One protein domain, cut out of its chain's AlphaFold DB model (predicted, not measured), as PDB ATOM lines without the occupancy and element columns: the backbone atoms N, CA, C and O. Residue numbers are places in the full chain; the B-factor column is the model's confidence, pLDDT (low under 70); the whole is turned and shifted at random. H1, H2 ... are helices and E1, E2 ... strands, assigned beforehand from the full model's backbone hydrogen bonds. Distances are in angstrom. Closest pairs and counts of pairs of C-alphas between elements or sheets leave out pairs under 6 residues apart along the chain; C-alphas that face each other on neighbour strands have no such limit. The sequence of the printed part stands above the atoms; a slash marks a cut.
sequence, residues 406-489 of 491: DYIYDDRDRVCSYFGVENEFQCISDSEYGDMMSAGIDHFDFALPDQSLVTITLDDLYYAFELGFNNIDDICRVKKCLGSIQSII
ATOM      1  N   ASP A 406      -5.742  38.555 -22.031       91.31
ATOM      2  CA  ASP A 406      -5.374  38.700 -23.445       91.31
ATOM      3  C   ASP A 406      -5.940  37.579 -24.338       91.31
ATOM      4  O   ASP A 406      -6.022  37.738 -25.551       91.31
ATOM      5  N   TYR A 407      -6.319  36.438 -23.752       90.69
ATOM      6  CA  TYR A 407      -6.986  35.346 -24.472       90.69
ATOM      7  C   TYR A 407      -8.512  35.409 -24.381       90.69
ATOM      8  O   TYR A 407      -9.197  34.857 -25.240       90.69
ATOM      9  N   ILE A 408      -9.052  36.004 -23.314       90.56
ATOM     10  CA  ILE A 408     -10.502  36.091 -23.099       90.56
ATOM     11  C   ILE A 408     -11.094  37.268 -23.876       90.56
ATOM     12  O   ILE A 408     -12.188  37.134 -24.426       90.56
ATOM     13  N   TYR A 409     -10.395  38.404 -23.919       89.62
ATOM     14  CA  TYR A 409     -10.869  39.611 -24.586       89.62
ATOM     15  C   TYR A 409      -9.844  40.136 -25.586       89.62
ATOM     16  O   TYR A 409      -8.682  40.348 -25.243       89.62
ATOM     17  N   ASP A 410     -10.317  40.437 -26.795       84.69
ATOM     18  CA  ASP A 410      -9.542  41.184 -27.791       84.69
ATOM     19  C   ASP A 410      -9.319  42.646 -27.339       84.69
ATOM     20  O   ASP A 410      -8.304  43.264 -27.669       84.69
ATOM     21  N   ASP A 411     -10.252  43.195 -26.549       88.50
ATOM     22  CA  ASP A 411     -10.204  44.528 -25.950       88.50
ATOM     23  C   ASP A 411     -10.121  44.468 -24.414       88.50
ATOM     24  O   ASP A 411     -11.022  43.994 -23.725       88.50
ATOM     25  N   ARG A 412      -9.030  44.990 -23.837       91.81
ATOM     26  CA  ARG A 412      -8.772  44.874 -22.389       91.81
ATOM     27  C   ARG A 412      -9.828  45.575 -21.530       91.81
ATOM     28  O   ARG A 412     -10.134  45.100 -20.441       91.81
ATOM     29  N   ASP A 413     -10.400  46.675 -22.018       93.31
ATOM     30  CA  ASP A 413     -11.368  47.507 -21.283       93.31
ATOM     31  C   ASP A 413     -12.714  46.818 -21.062       93.31
ATOM     32  O   ASP A 413     -13.498  47.244 -20.212       93.31
ATOM     33  N   ARG A 414     -12.957  45.683 -21.728       91.88
ATOM     34  CA  ARG A 414     -14.130  44.846 -21.475       91.88
ATOM     35  C   ARG A 414     -14.221  44.337 -20.040       91.88
ATOM     36  O   ARG A 414     -15.314  43.998 -19.580       91.88
ATOM     37  N   VAL A 415     -13.114  44.352 -19.288       94.62
ATOM     38  CA  VAL A 415     -13.146  44.090 -17.841       94.62
ATOM     39  C   VAL A 415     -14.059  45.059 -17.084       94.62
ATOM     40  O   VAL A 415     -14.629  44.667 -16.068       94.62
ATOM     41  N   CYS A 416     -14.256  46.293 -17.568       94.94
ATOM     42  CA  CYS A 416     -15.187  47.237 -16.954       94.94
ATOM     43  C   CYS A 416     -16.614  46.685 -16.974       94.94
ATOM     44  O   CYS A 416     -17.312  46.777 -15.969       94.94
ATOM     45  N   SER A 417     -17.013  46.028 -18.068       93.44
ATOM     46  CA  SER A 417     -18.321  45.377 -18.156       93.44
ATOM     47  C   SER A 417     -18.418  44.122 -17.302       93.44
ATOM     48  O   SER A 417     -19.423  43.901 -16.632       93.44
ATOM     49  N   TYR A 418     -17.334  43.348 -17.223       94.75
ATOM     50  CA  TYR A 418     -17.268  42.205 -16.313       94.75
ATOM     51  C   TYR A 418     -17.530  42.606 -14.848       94.75
ATOM     52  O   TYR A 418     -18.242  41.902 -14.134       94.75
ATOM     53  N   PHE A 419     -16.985  43.744 -14.404       96.25
ATOM     54  CA  PHE A 419     -17.200  44.260 -13.047       96.25
ATOM     55  C   PHE A 419     -18.437  45.162 -12.897       96.25
ATOM     56  O   PHE A 419     -18.742  45.552 -11.769       96.25
ATOM     57  N   GLY A 420     -19.147  45.476 -13.987       95.94
ATOM     58  CA  GLY A 420     -20.329  46.340 -13.986       95.94
ATOM     59  C   GLY A 420     -20.035  47.809 -13.657       95.94
ATOM     60  O   GLY A 420     -20.810  48.429 -12.932       95.94
ATOM     61  N   VAL A 421     -18.891  48.331 -14.116       96.50
ATOM     62  CA  VAL A 421     -18.400  49.699 -13.839       96.50
ATOM     63  C   VAL A 421     -18.281  50.559 -15.103       96.50
ATOM     64  O   VAL A 421     -17.483  51.497 -15.171       96.50
ATOM     65  N   GLU A 422     -19.042  50.233 -16.149       94.88
ATOM     66  CA  GLU A 422     -18.972  50.922 -17.443       94.88
ATOM     67  C   GLU A 422     -19.300  52.415 -17.330       94.88
ATOM     68  O   GLU A 422     -18.698  53.242 -18.015       94.88
ATOM     69  N   ASN A 423     -20.245  52.778 -16.459       94.69
ATOM     70  CA  ASN A 423     -20.664  54.169 -16.283       94.69
ATOM     71  C   ASN A 423     -19.584  54.991 -15.572       94.69
ATOM     72  O   ASN A 423     -19.298  56.121 -15.965       94.69
ATOM     73  N   GLU A 424     -18.987  54.413 -14.535       95.94
ATOM     74  CA  GLU A 424     -17.941  55.006 -13.712       95.94
ATOM     75  C   GLU A 424     -16.698  55.303 -14.550       95.94
ATOM     76  O   GLU A 424     -16.156  56.402 -14.465       95.94
ATOM     77  N   PHE A 425     -16.306  54.367 -15.421       96.50
ATOM     78  CA  PHE A 425     -15.160  54.515 -16.325       96.50
ATOM     79  C   PHE A 425     -15.509  55.170 -17.673       96.50
ATOM     80  O   PHE A 425     -14.637  55.318 -18.532       96.50
ATOM     81  N   GLN A 426     -16.759  55.614 -17.851       95.38
ATOM     82  CA  GLN A 426     -17.247  56.276 -19.066       95.38
ATOM     83  C   GLN A 426     -16.947  55.461 -20.331       95.38
ATOM     84  O   GLN A 426     -16.444  55.991 -21.322       95.38
ATOM     85  N   CYS A 427     -17.204  54.156 -20.270       92.94
ATOM     86  CA  CYS A 427     -16.923  53.238 -21.360       92.94
ATOM     87  C   CYS A 427     -17.788  53.552 -22.583       92.94
ATOM     88  O   CYS A 427     -18.999  53.766 -22.485       92.94
ATOM     89  N   ILE A 428     -17.157  53.545 -23.753       89.62
ATOM     90  CA  ILE A 428     -17.797  53.771 -25.045       89.62
ATOM     91  C   ILE A 428     -17.565  52.523 -25.893       89.62
ATOM     92  O   ILE A 428     -16.428  52.079 -26.051       89.62
ATOM     93  N   SER A 429     -18.645  51.962 -26.432       85.31
ATOM     94  CA  SER A 429     -18.562  50.917 -27.451       85.31
ATOM     95  C   SER A 429     -18.318  51.540 -28.820       85.31
ATOM     96  O   SER A 429     -18.827  52.630 -29.107       85.31
ATOM     97  N   ASP A 430     -17.565  50.852 -29.676       80.44
ATOM     98  CA  ASP A 430     -17.407  51.295 -31.057       80.44
ATOM     99  C   ASP A 430     -18.771  51.431 -31.766       80.44
ATOM    100  O   ASP A 430     -19.757  50.769 -31.434       80.44
ATOM    101  N   SER A 431     -18.842  52.336 -32.740       69.56
ATOM    102  CA  SER A 431     -20.086  52.651 -33.447       69.56
ATOM    103  C   SER A 431     -20.381  51.741 -34.641       69.56
ATOM    104  O   SER A 431     -21.447  51.876 -35.241       69.56
ATOM    105  N   GLU A 432     -19.427  50.909 -35.061       68.94
ATOM    106  CA  GLU A 432     -19.506  50.164 -36.325       68.94
ATOM    107  C   GLU A 432     -20.088  48.762 -36.111       68.94
ATOM    108  O   GLU A 432     -20.937  48.330 -36.895       68.94
ATOM    109  N   TYR A 433     -19.716  48.110 -35.005       66.38
ATOM    110  CA  TYR A 433     -20.176  46.773 -34.627       66.38
ATOM    111  C   TYR A 433     -20.554  46.647 -33.139       66.38
ATOM    112  O   TYR A 433     -21.317  45.750 -32.789       66.38
ATOM    113  N   GLY A 434     -20.114  47.571 -32.274       66.94
ATOM    114  CA  GLY A 434     -20.306  47.500 -30.821       66.94
ATOM    115  C   GLY A 434     -19.441  46.430 -30.150       66.94
ATOM    116  O   GLY A 434     -19.694  46.065 -28.998       66.94
ATOM    117  N   ASP A 435     -18.441  45.924 -30.872       70.56
ATOM    118  CA  ASP A 435     -17.670  44.749 -30.485       70.56
ATOM    119  C   ASP A 435     -16.455  45.108 -29.630       70.56
ATOM    120  O   ASP A 435     -16.023  44.260 -28.854       70.56
ATOM    121  N   MET A 436     -15.951  46.342 -29.718       78.69
ATOM    122  CA  MET A 436     -14.835  46.840 -28.910       78.69
ATOM    123  C   MET A 436     -15.316  47.868 -27.883       78.69
ATOM    124  O   MET A 436     -16.120  48.753 -28.201       78.69
ATOM    125  N   MET A 437     -14.796  47.783 -26.659       86.00
ATOM    126  CA  MET A 437     -15.018  48.760 -25.595       86.00
ATOM    127  C   MET A 437     -13.749  49.581 -25.348       86.00
ATOM    128  O   MET A 437     -12.628  49.083 -25.440       86.00
ATOM    129  N   SER A 438     -13.916  50.863 -25.033       90.44
ATOM    130  CA  SER A 438     -12.818  51.714 -24.566       90.44
ATOM    131  C   SER A 438     -13.270  52.574 -23.396       90.44
ATOM    132  O   SER A 438     -14.324  53.212 -23.464       90.44
ATOM    133  N   ALA A 439     -12.490  52.593 -22.321       92.19
ATOM    134  CA  ALA A 439     -12.744  53.436 -21.161       92.19
ATOM    135  C   ALA A 439     -12.404  54.906 -21.466       92.19
ATOM    136  O   ALA A 439     -11.377  55.217 -22.072       92.19
ATOM    137  N   GLY A 440     -13.277  55.826 -21.046       91.38
ATOM    138  CA  GLY A 440     -13.087  57.266 -21.238       91.38
ATOM    139  C   GLY A 440     -12.166  57.907 -20.197       91.38
ATOM    140  O   GLY A 440     -11.572  58.955 -20.467       91.38
ATOM    141  N   ILE A 441     -12.032  57.285 -19.023       94.38
ATOM    142  CA  ILE A 441     -11.145  57.715 -17.933       94.38
ATOM    143  C   ILE A 441     -10.350  56.527 -17.374       94.38
ATOM    144  O   ILE A 441     -10.773  55.380 -17.489       94.38
ATOM    145  N   ASP A 442      -9.198  56.799 -16.759       95.31
ATOM    146  CA  ASP A 442      -8.261  55.782 -16.258       95.31
ATOM    147  C   ASP A 442      -8.476  55.395 -14.787       95.31
ATOM    148  O   ASP A 442      -7.924  54.392 -14.328       95.31
ATOM    149  N   HIS A 443      -9.268  56.167 -14.039       95.88
ATOM    150  CA  HIS A 443      -9.581  55.909 -12.637       95.88
ATOM    151  C   HIS A 443     -10.947  56.458 -12.217       95.88
ATOM    152  O   HIS A 443     -11.447  57.424 -12.791       95.88
ATOM    153  N   PHE A 444     -11.509  55.875 -11.159       96.81
ATOM    154  CA  PHE A 444     -12.723  56.351 -10.501       96.81
ATOM    155  C   PHE A 444     -12.641  56.162  -8.978       96.81
ATOM    156  O   PHE A 444     -12.064  55.185  -8.491       96.81
ATOM    157  N   ASP A 445     -13.228  57.091  -8.220       96.25
ATOM    158  CA  ASP A 445     -13.278  57.040  -6.756       96.25
ATOM    159  C   ASP A 445     -14.578  56.384  -6.278       96.25
ATOM    160  O   ASP A 445     -15.657  56.979  -6.332       96.25
ATOM    161  N   PHE A 446     -14.473  55.165  -5.753       95.31
ATOM    162  CA  PHE A 446     -15.610  54.434  -5.198       95.31
ATOM    163  C   PHE A 446     -15.812  54.771  -3.720       95.31
ATOM    164  O   PHE A 446     -14.870  54.746  -2.923       95.31
ATOM    165  N   ALA A 447     -17.058  55.052  -3.336       92.25
ATOM    166  CA  ALA A 447     -17.442  55.264  -1.944       92.25
ATOM    167  C   ALA A 447     -17.819  53.937  -1.275       92.25
ATOM    168  O   ALA A 447     -18.752  53.255  -1.696       92.25
ATOM    169  N   LEU A 448     -17.118  53.591  -0.199       87.56
ATOM    170  CA  LEU A 448     -17.424  52.422   0.624       87.56
ATOM    171  C   LEU A 448     -18.569  52.705   1.619       87.56
ATOM    172  O   LEU A 448     -18.889  53.867   1.882       87.56
ATOM    173  N   PRO A 449     -19.162  51.667   2.249       85.69
ATOM    174  CA  PRO A 449     -20.252  51.834   3.218       85.69
ATOM    175  C   PRO A 449     -19.932  52.750   4.409       85.69
ATOM    176  O   PRO A 449     -20.838  53.308   5.024       85.69
ATOM    177  N   ASP A 450     -18.651  52.918   4.742       86.75
ATOM    178  CA  ASP A 450     -18.174  53.822   5.792       86.75
ATOM    179  C   ASP A 450     -17.830  55.234   5.282       86.75
ATOM    180  O   ASP A 450     -17.186  56.002   5.994       86.75
ATOM    181  N   GLN A 451     -18.258  55.576   4.062       84.81
ATOM    182  CA  GLN A 451     -18.019  56.848   3.365       84.81
ATOM    183  C   GLN A 451     -16.549  57.143   3.036       84.81
ATOM    184  O   GLN A 451     -16.232  58.234   2.562       84.81
ATOM    185  N   SER A 452     -15.641  56.189   3.254       89.25
ATOM    186  CA  SER A 452     -14.277  56.316   2.742       89.25
ATOM    187  C   SER A 452     -14.260  56.164   1.219       89.25
ATOM    188  O   SER A 452     -15.012  55.364   0.661       89.25
ATOM    189  N   LEU A 453     -13.402  56.941   0.559       93.25
ATOM    190  CA  LEU A 453     -13.181  56.863  -0.883       93.25
ATOM    191  C   LEU A 453     -11.969  55.979  -1.176       93.25
ATOM    192  O   LEU A 453     -10.939  56.086  -0.504       93.25
ATOM    193  N   VAL A 454     -12.097  55.123  -2.186       95.75
ATOM    194  CA  VAL A 454     -11.011  54.296  -2.715       95.75
ATOM    195  C   VAL A 454     -10.915  54.537  -4.214       95.75
ATOM    196  O   VAL A 454     -11.841  54.223  -4.957       95.75
ATOM    197  N   THR A 455      -9.782  55.070  -4.658       96.56
ATOM    198  CA  THR A 455      -9.483  55.234  -6.083       96.56
ATOM    199  C   THR A 455      -9.151  53.879  -6.694       96.56
ATOM    200  O   THR A 455      -8.195  53.235  -6.254       96.56
ATOM    201  N   ILE A 456      -9.887  53.457  -7.717       97.69
ATOM    202  CA  ILE A 456      -9.609  52.261  -8.524       97.69
ATOM    203  C   ILE A 456      -9.178  52.710  -9.918       97.69
ATOM    204  O   ILE A 456      -9.857  53.534 -10.526       97.69
ATOM    205  N   THR A 457      -8.054  52.192 -10.412       97.19
ATOM    206  CA  THR A 457      -7.565  52.447 -11.774       97.19
ATOM    207  C   THR A 457      -7.938  51.304 -12.720       97.19
ATOM    208  O   THR A 457      -8.245  50.198 -12.273       97.19
ATOM    209  N   LEU A 458      -7.857  51.534 -14.033       95.88
ATOM    210  CA  LEU A 458      -8.005  50.469 -15.035       95.88
ATOM    211  C   LEU A 458      -6.991  49.335 -14.829       95.88
ATOM    212  O   LEU A 458      -7.357  48.164 -14.896       95.88
ATOM    213  N   ASP A 459      -5.744  49.664 -14.484       95.88
ATOM    214  CA  ASP A 459      -4.716  48.662 -14.175       95.88
ATOM    215  C   ASP A 459      -5.086  47.785 -12.970       95.88
ATOM    216  O   ASP A 459      -4.781  46.589 -12.964       95.88
ATOM    217  N   ASP A 460      -5.767  48.345 -11.961       96.88
ATOM    218  CA  ASP A 460      -6.293  47.540 -10.858       96.88
ATOM    219  C   ASP A 460      -7.375  46.575 -11.344       96.88
ATOM    220  O   ASP A 460      -7.385  45.428 -10.901       96.88
ATOM    221  N   LEU A 461      -8.261  47.010 -12.250       97.12
ATOM    222  CA  LEU A 461      -9.301  46.151 -12.821       97.12
ATOM    223  C   LEU A 461      -8.695  45.019 -13.651       97.12
ATOM    224  O   LEU A 461      -9.072  43.865 -13.454       97.12
ATOM    225  N   TYR A 462      -7.729  45.313 -14.528       96.31
ATOM    226  CA  TYR A 462      -7.048  44.282 -15.316       96.31
ATOM    227  C   TYR A 462      -6.376  43.252 -14.409       96.31
ATOM    228  O   TYR A 462      -6.556  42.047 -14.577       96.31
ATOM    229  N   TYR A 463      -5.629  43.723 -13.411       95.62
ATOM    230  CA  TYR A 463      -4.893  42.841 -12.516       95.62
ATOM    231  C   TYR A 463      -5.824  42.051 -11.582       95.62
ATOM    232  O   TYR A 463      -5.606  40.866 -11.337       95.62
ATOM    233  N   ALA A 464      -6.902  42.664 -11.091       96.62
ATOM    234  CA  ALA A 464      -7.921  41.964 -10.318       96.62
ATOM    235  C   ALA A 464      -8.638  40.894 -11.156       96.62
ATOM    236  O   ALA A 464      -8.879  39.786 -10.669       96.62
ATOM    237  N   PHE A 465      -8.939  41.187 -12.423       96.62
ATOM    238  CA  PHE A 465      -9.501  40.207 -13.347       96.62
ATOM    239  C   PHE A 465      -8.557  39.012 -13.514       96.62
ATOM    240  O   PHE A 465      -8.979  37.874 -13.299       96.62
ATOM    241  N   GLU A 466      -7.273  39.278 -13.779       96.44
ATOM    242  CA  GLU A 466      -6.224  38.263 -13.931       96.44
ATOM    243  C   GLU A 466      -6.072  37.342 -12.710       96.44
ATOM    244  O   GLU A 466      -5.763  36.155 -12.857       96.44
ATOM    245  N   LEU A 467      -6.330  37.868 -11.508       95.31
ATOM    246  CA  LEU A 467      -6.296  37.130 -10.243       95.31
ATOM    247  C   LEU A 467      -7.609  36.431  -9.868       95.31
ATOM    248  O   LEU A 467      -7.648  35.712  -8.869       95.31
ATOM    249  N   GLY A 468      -8.676  36.608 -10.645       95.25
ATOM    250  CA  GLY A 468      -9.938  35.905 -10.424       95.25
ATOM    251  C   GLY A 468     -10.939  36.625  -9.517       95.25
ATOM    252  O   GLY A 468     -11.829  35.972  -8.972       95.25
ATOM    253  N   PHE A 469     -10.836  37.947  -9.339       95.94
ATOM    254  CA  PHE A 469     -11.862  38.722  -8.624       95.94
ATOM    255  C   PHE A 469     -13.202  38.689  -9.365       95.94
ATOM    256  O   PHE A 469     -13.241  38.657 -10.593       95.94
ATOM    257  N   ASN A 470     -14.317  38.702  -8.633       92.94
ATOM    258  CA  ASN A 470     -15.651  38.568  -9.232       92.94
ATOM    259  C   ASN A 470     -16.468  39.861  -9.235       92.94
ATOM    260  O   ASN A 470     -17.434  39.949  -9.979       92.94
ATOM    261  N   ASN A 471     -16.124  40.840  -8.400       93.69
ATOM    262  CA  ASN A 471     -16.894  42.072  -8.266       93.69
ATOM    263  C   ASN A 471     -16.003  43.234  -7.804       93.69
ATOM    264  O   ASN A 471     -14.921  43.024  -7.248       93.69
ATOM    265  N   ILE A 472     -16.485  44.457  -8.029       95.38
ATOM    266  CA  ILE A 472     -15.785  45.694  -7.670       95.38
ATOM    267  C   ILE A 472     -15.670  45.900  -6.152       95.38
ATOM    268  O   ILE A 472     -14.673  46.445  -5.679       95.38
ATOM    269  N   ASP A 473     -16.637  45.422  -5.366       93.31
ATOM    270  CA  ASP A 473     -16.639  45.606  -3.912       93.31
ATOM    271  C   ASP A 473     -15.453  44.893  -3.249       93.31
ATOM    272  O   ASP A 473     -14.811  45.453  -2.356       93.31
ATOM    273  N   ASP A 474     -15.134  43.676  -3.691       93.06
ATOM    274  CA  ASP A 474     -13.982  42.897  -3.231       93.06
ATOM    275  C   ASP A 474     -12.672  43.632  -3.559       93.06
ATOM    276  O   ASP A 474     -11.792  43.757  -2.704       93.06
ATOM    277  N   ILE A 475     -12.566  44.192  -4.770       95.62
ATOM    278  CA  ILE A 475     -11.404  44.978  -5.218       95.62
ATOM    279  C   ILE A 475     -11.222  46.201  -4.313       95.62
ATOM    280  O   ILE A 475     -10.131  46.428  -3.784       95.62
ATOM    281  N   CYS A 476     -12.295  46.957  -4.063       94.94
ATOM    282  CA  CYS A 476     -12.275  48.131  -3.192       94.94
ATOM    283  C   CYS A 476     -11.865  47.783  -1.753       94.94
ATOM    284  O   CYS A 476     -11.025  48.475  -1.166       94.94
ATOM    285  N   ARG A 477     -12.408  46.698  -1.179       93.19
ATOM    286  CA  ARG A 477     -12.042  46.242   0.175       93.19
ATOM    287  C   ARG A 477     -10.579  45.821   0.254       93.19
ATOM    288  O   ARG A 477      -9.877  46.250   1.172       93.19
ATOM    289  N   VAL A 478     -10.100  45.042  -0.715       93.50
ATOM    290  CA  VAL A 478      -8.699  44.599  -0.768       93.50
ATOM    291  C   VAL A 478      -7.762  45.790  -0.923       93.50
ATOM    292  O   VAL A 478      -6.811  45.914  -0.149       93.50
ATOM    293  N   LYS A 479      -8.041  46.704  -1.859       94.62
ATOM    294  CA  LYS A 479      -7.191  47.878  -2.081       94.62
ATOM    295  C   LYS A 479      -7.145  48.787  -0.857       94.62
ATOM    296  O   LYS A 479      -6.073  49.273  -0.508       94.62
ATOM    297  N   LYS A 480      -8.260  48.959  -0.147       92.56
ATOM    298  CA  LYS A 480      -8.279  49.705   1.116       92.56
ATOM    299  C   LYS A 480      -7.421  49.055   2.200       92.56
ATOM    300  O   LYS A 480      -6.698  49.754   2.903       92.56
ATOM    301  N   CYS A 481      -7.514  47.736   2.353       90.50
ATOM    302  CA  CYS A 481      -6.800  47.011   3.404       90.50
ATOM    303  C   CYS A 481      -5.298  46.869   3.117       90.50
ATOM    304  O   CYS A 481      -4.491  46.984   4.036       90.50
ATOM    305  N   LEU A 482      -4.922  46.607   1.862       90.38
ATOM    306  CA  LEU A 482      -3.545  46.278   1.467       90.38
ATOM    307  C   LEU A 482      -2.814  47.422   0.746       90.38
ATOM    308  O   LEU A 482      -1.623  47.306   0.454       90.38
ATOM    309  N   GLY A 483      -3.517  48.509   0.416       90.94
ATOM    310  CA  GLY A 483      -3.022  49.648  -0.365       90.94
ATOM    311  C   GLY A 483      -2.934  49.399  -1.876       90.94
ATOM    312  O   GLY A 483      -2.944  50.346  -2.657       90.94
ATOM    313  N   SER A 484      -2.849  48.139  -2.306       91.75
ATOM    314  CA  SER A 484      -2.688  47.737  -3.705       91.75
ATOM    315  C   SER A 484      -3.186  46.303  -3.894       91.75
ATOM    316  O   SER A 484      -3.041  45.471  -2.995       91.75
ATOM    317  N   ILE A 485      -3.754  46.005  -5.068       92.31
ATOM    318  CA  ILE A 485      -4.226  44.653  -5.409       92.31
ATOM    319  C   ILE A 485      -3.046  43.681  -5.552       92.31
ATOM    320  O   ILE A 485      -3.142  42.527  -5.148       92.31
ATOM    321  N   GLN A 486      -1.893  44.151  -6.040       88.69
ATOM    322  CA  GLN A 486      -0.661  43.364  -6.188       88.69
ATOM    323  C   GLN A 486      -0.173  42.762  -4.866       88.69
ATOM    324  O   GLN A 486       0.398  41.673  -4.862       88.69
ATOM    325  N   SER A 487      -0.461  43.418  -3.742       90.00
ATOM    326  CA  SER A 487      -0.100  42.947  -2.401       90.00
ATOM    327  C   SER A 487      -0.864  41.699  -1.939       90.00
ATOM    328  O   SER A 487      -0.521  41.152  -0.891       90.00
ATOM    329  N   ILE A 488      -1.888  41.242  -2.673       90.19
ATOM    330  CA  ILE A 488      -2.631  40.024  -2.316       90.19
ATOM    331  C   ILE A 488      -1.800  38.750  -2.499       90.19
ATOM    332  O   ILE A 488      -2.027  37.767  -1.796       90.19
ATOM    333  N   ILE A 489      -0.820  38.772  -3.412       86.88
ATOM    334  CA  ILE A 489       0.181  37.715  -3.521       86.88
ATOM    335  C   ILE A 489       1.323  38.083  -2.565       86.88
ATOM    336  O   ILE A 489       2.003  39.090  -2.786       86.88
TER     337      ILE A 489
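Overview. This is residues 406 to 489 of the 491 residues of an uncharacterized protein of Clostridiaceae bacterium BRH_c20a (UniProt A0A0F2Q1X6). A two-stranded hairpin, E1 and E2, is covered by H3; H2 follows E2 in the middle, with H1 crossing on one side and tiny H4 on the other. The loop of residues 420 to 442 reaches to the far end of the long axis. The 84 printed residues, ordered H1 E1 E2 H2 H3 H4, are mixed and compact, radius of gyration of the C-alphas 13.1 A, spanning 42 by 27 by 17 A; the sheet is antiparallel.

Along the chain. E1 is residues 443 to 447, 13.3 A, from (-9.581, 55.909, -12.637); E2 is 453 to 457, 13.0 A. H2 is 458 to 466, 12.4 A; H1 412 to 419, 12.6 A; H3 472 to 482, 15.3 A; H4 485 to 488, ending at (-2.631, 40.024, -2.316).

Arrangement. In the hairpin, N 444 and O 456 are 2.9 A apart, within hydrogen-bond range. The closest C-alphas of E2 and H3, Val 454 and Cys 476, are 6.3 A apart. H2 touches H1, about perpendicular at 74 degrees, closest C-alphas Val 415 and Tyr 462, 6.6 A. H2 touches H4, closest C-alphas Asp 460 and Ile 485, 6.5 A. H3 and H4 touch only at the corner, closest C-alphas Lys 479 and Ile 485, 5.5 A. Every O i to N i+4 pair is within range in H2 and H3, 2 of 4 in H1; H4 is too short for one.

Size, cuts and confidence. The farthest C-alphas, Glu 432 and Asp 450, are 42.3 A apart. The printed part has no cut; H1 to E1 is a long link. Residues 431 to 434 have pLDDT under 70.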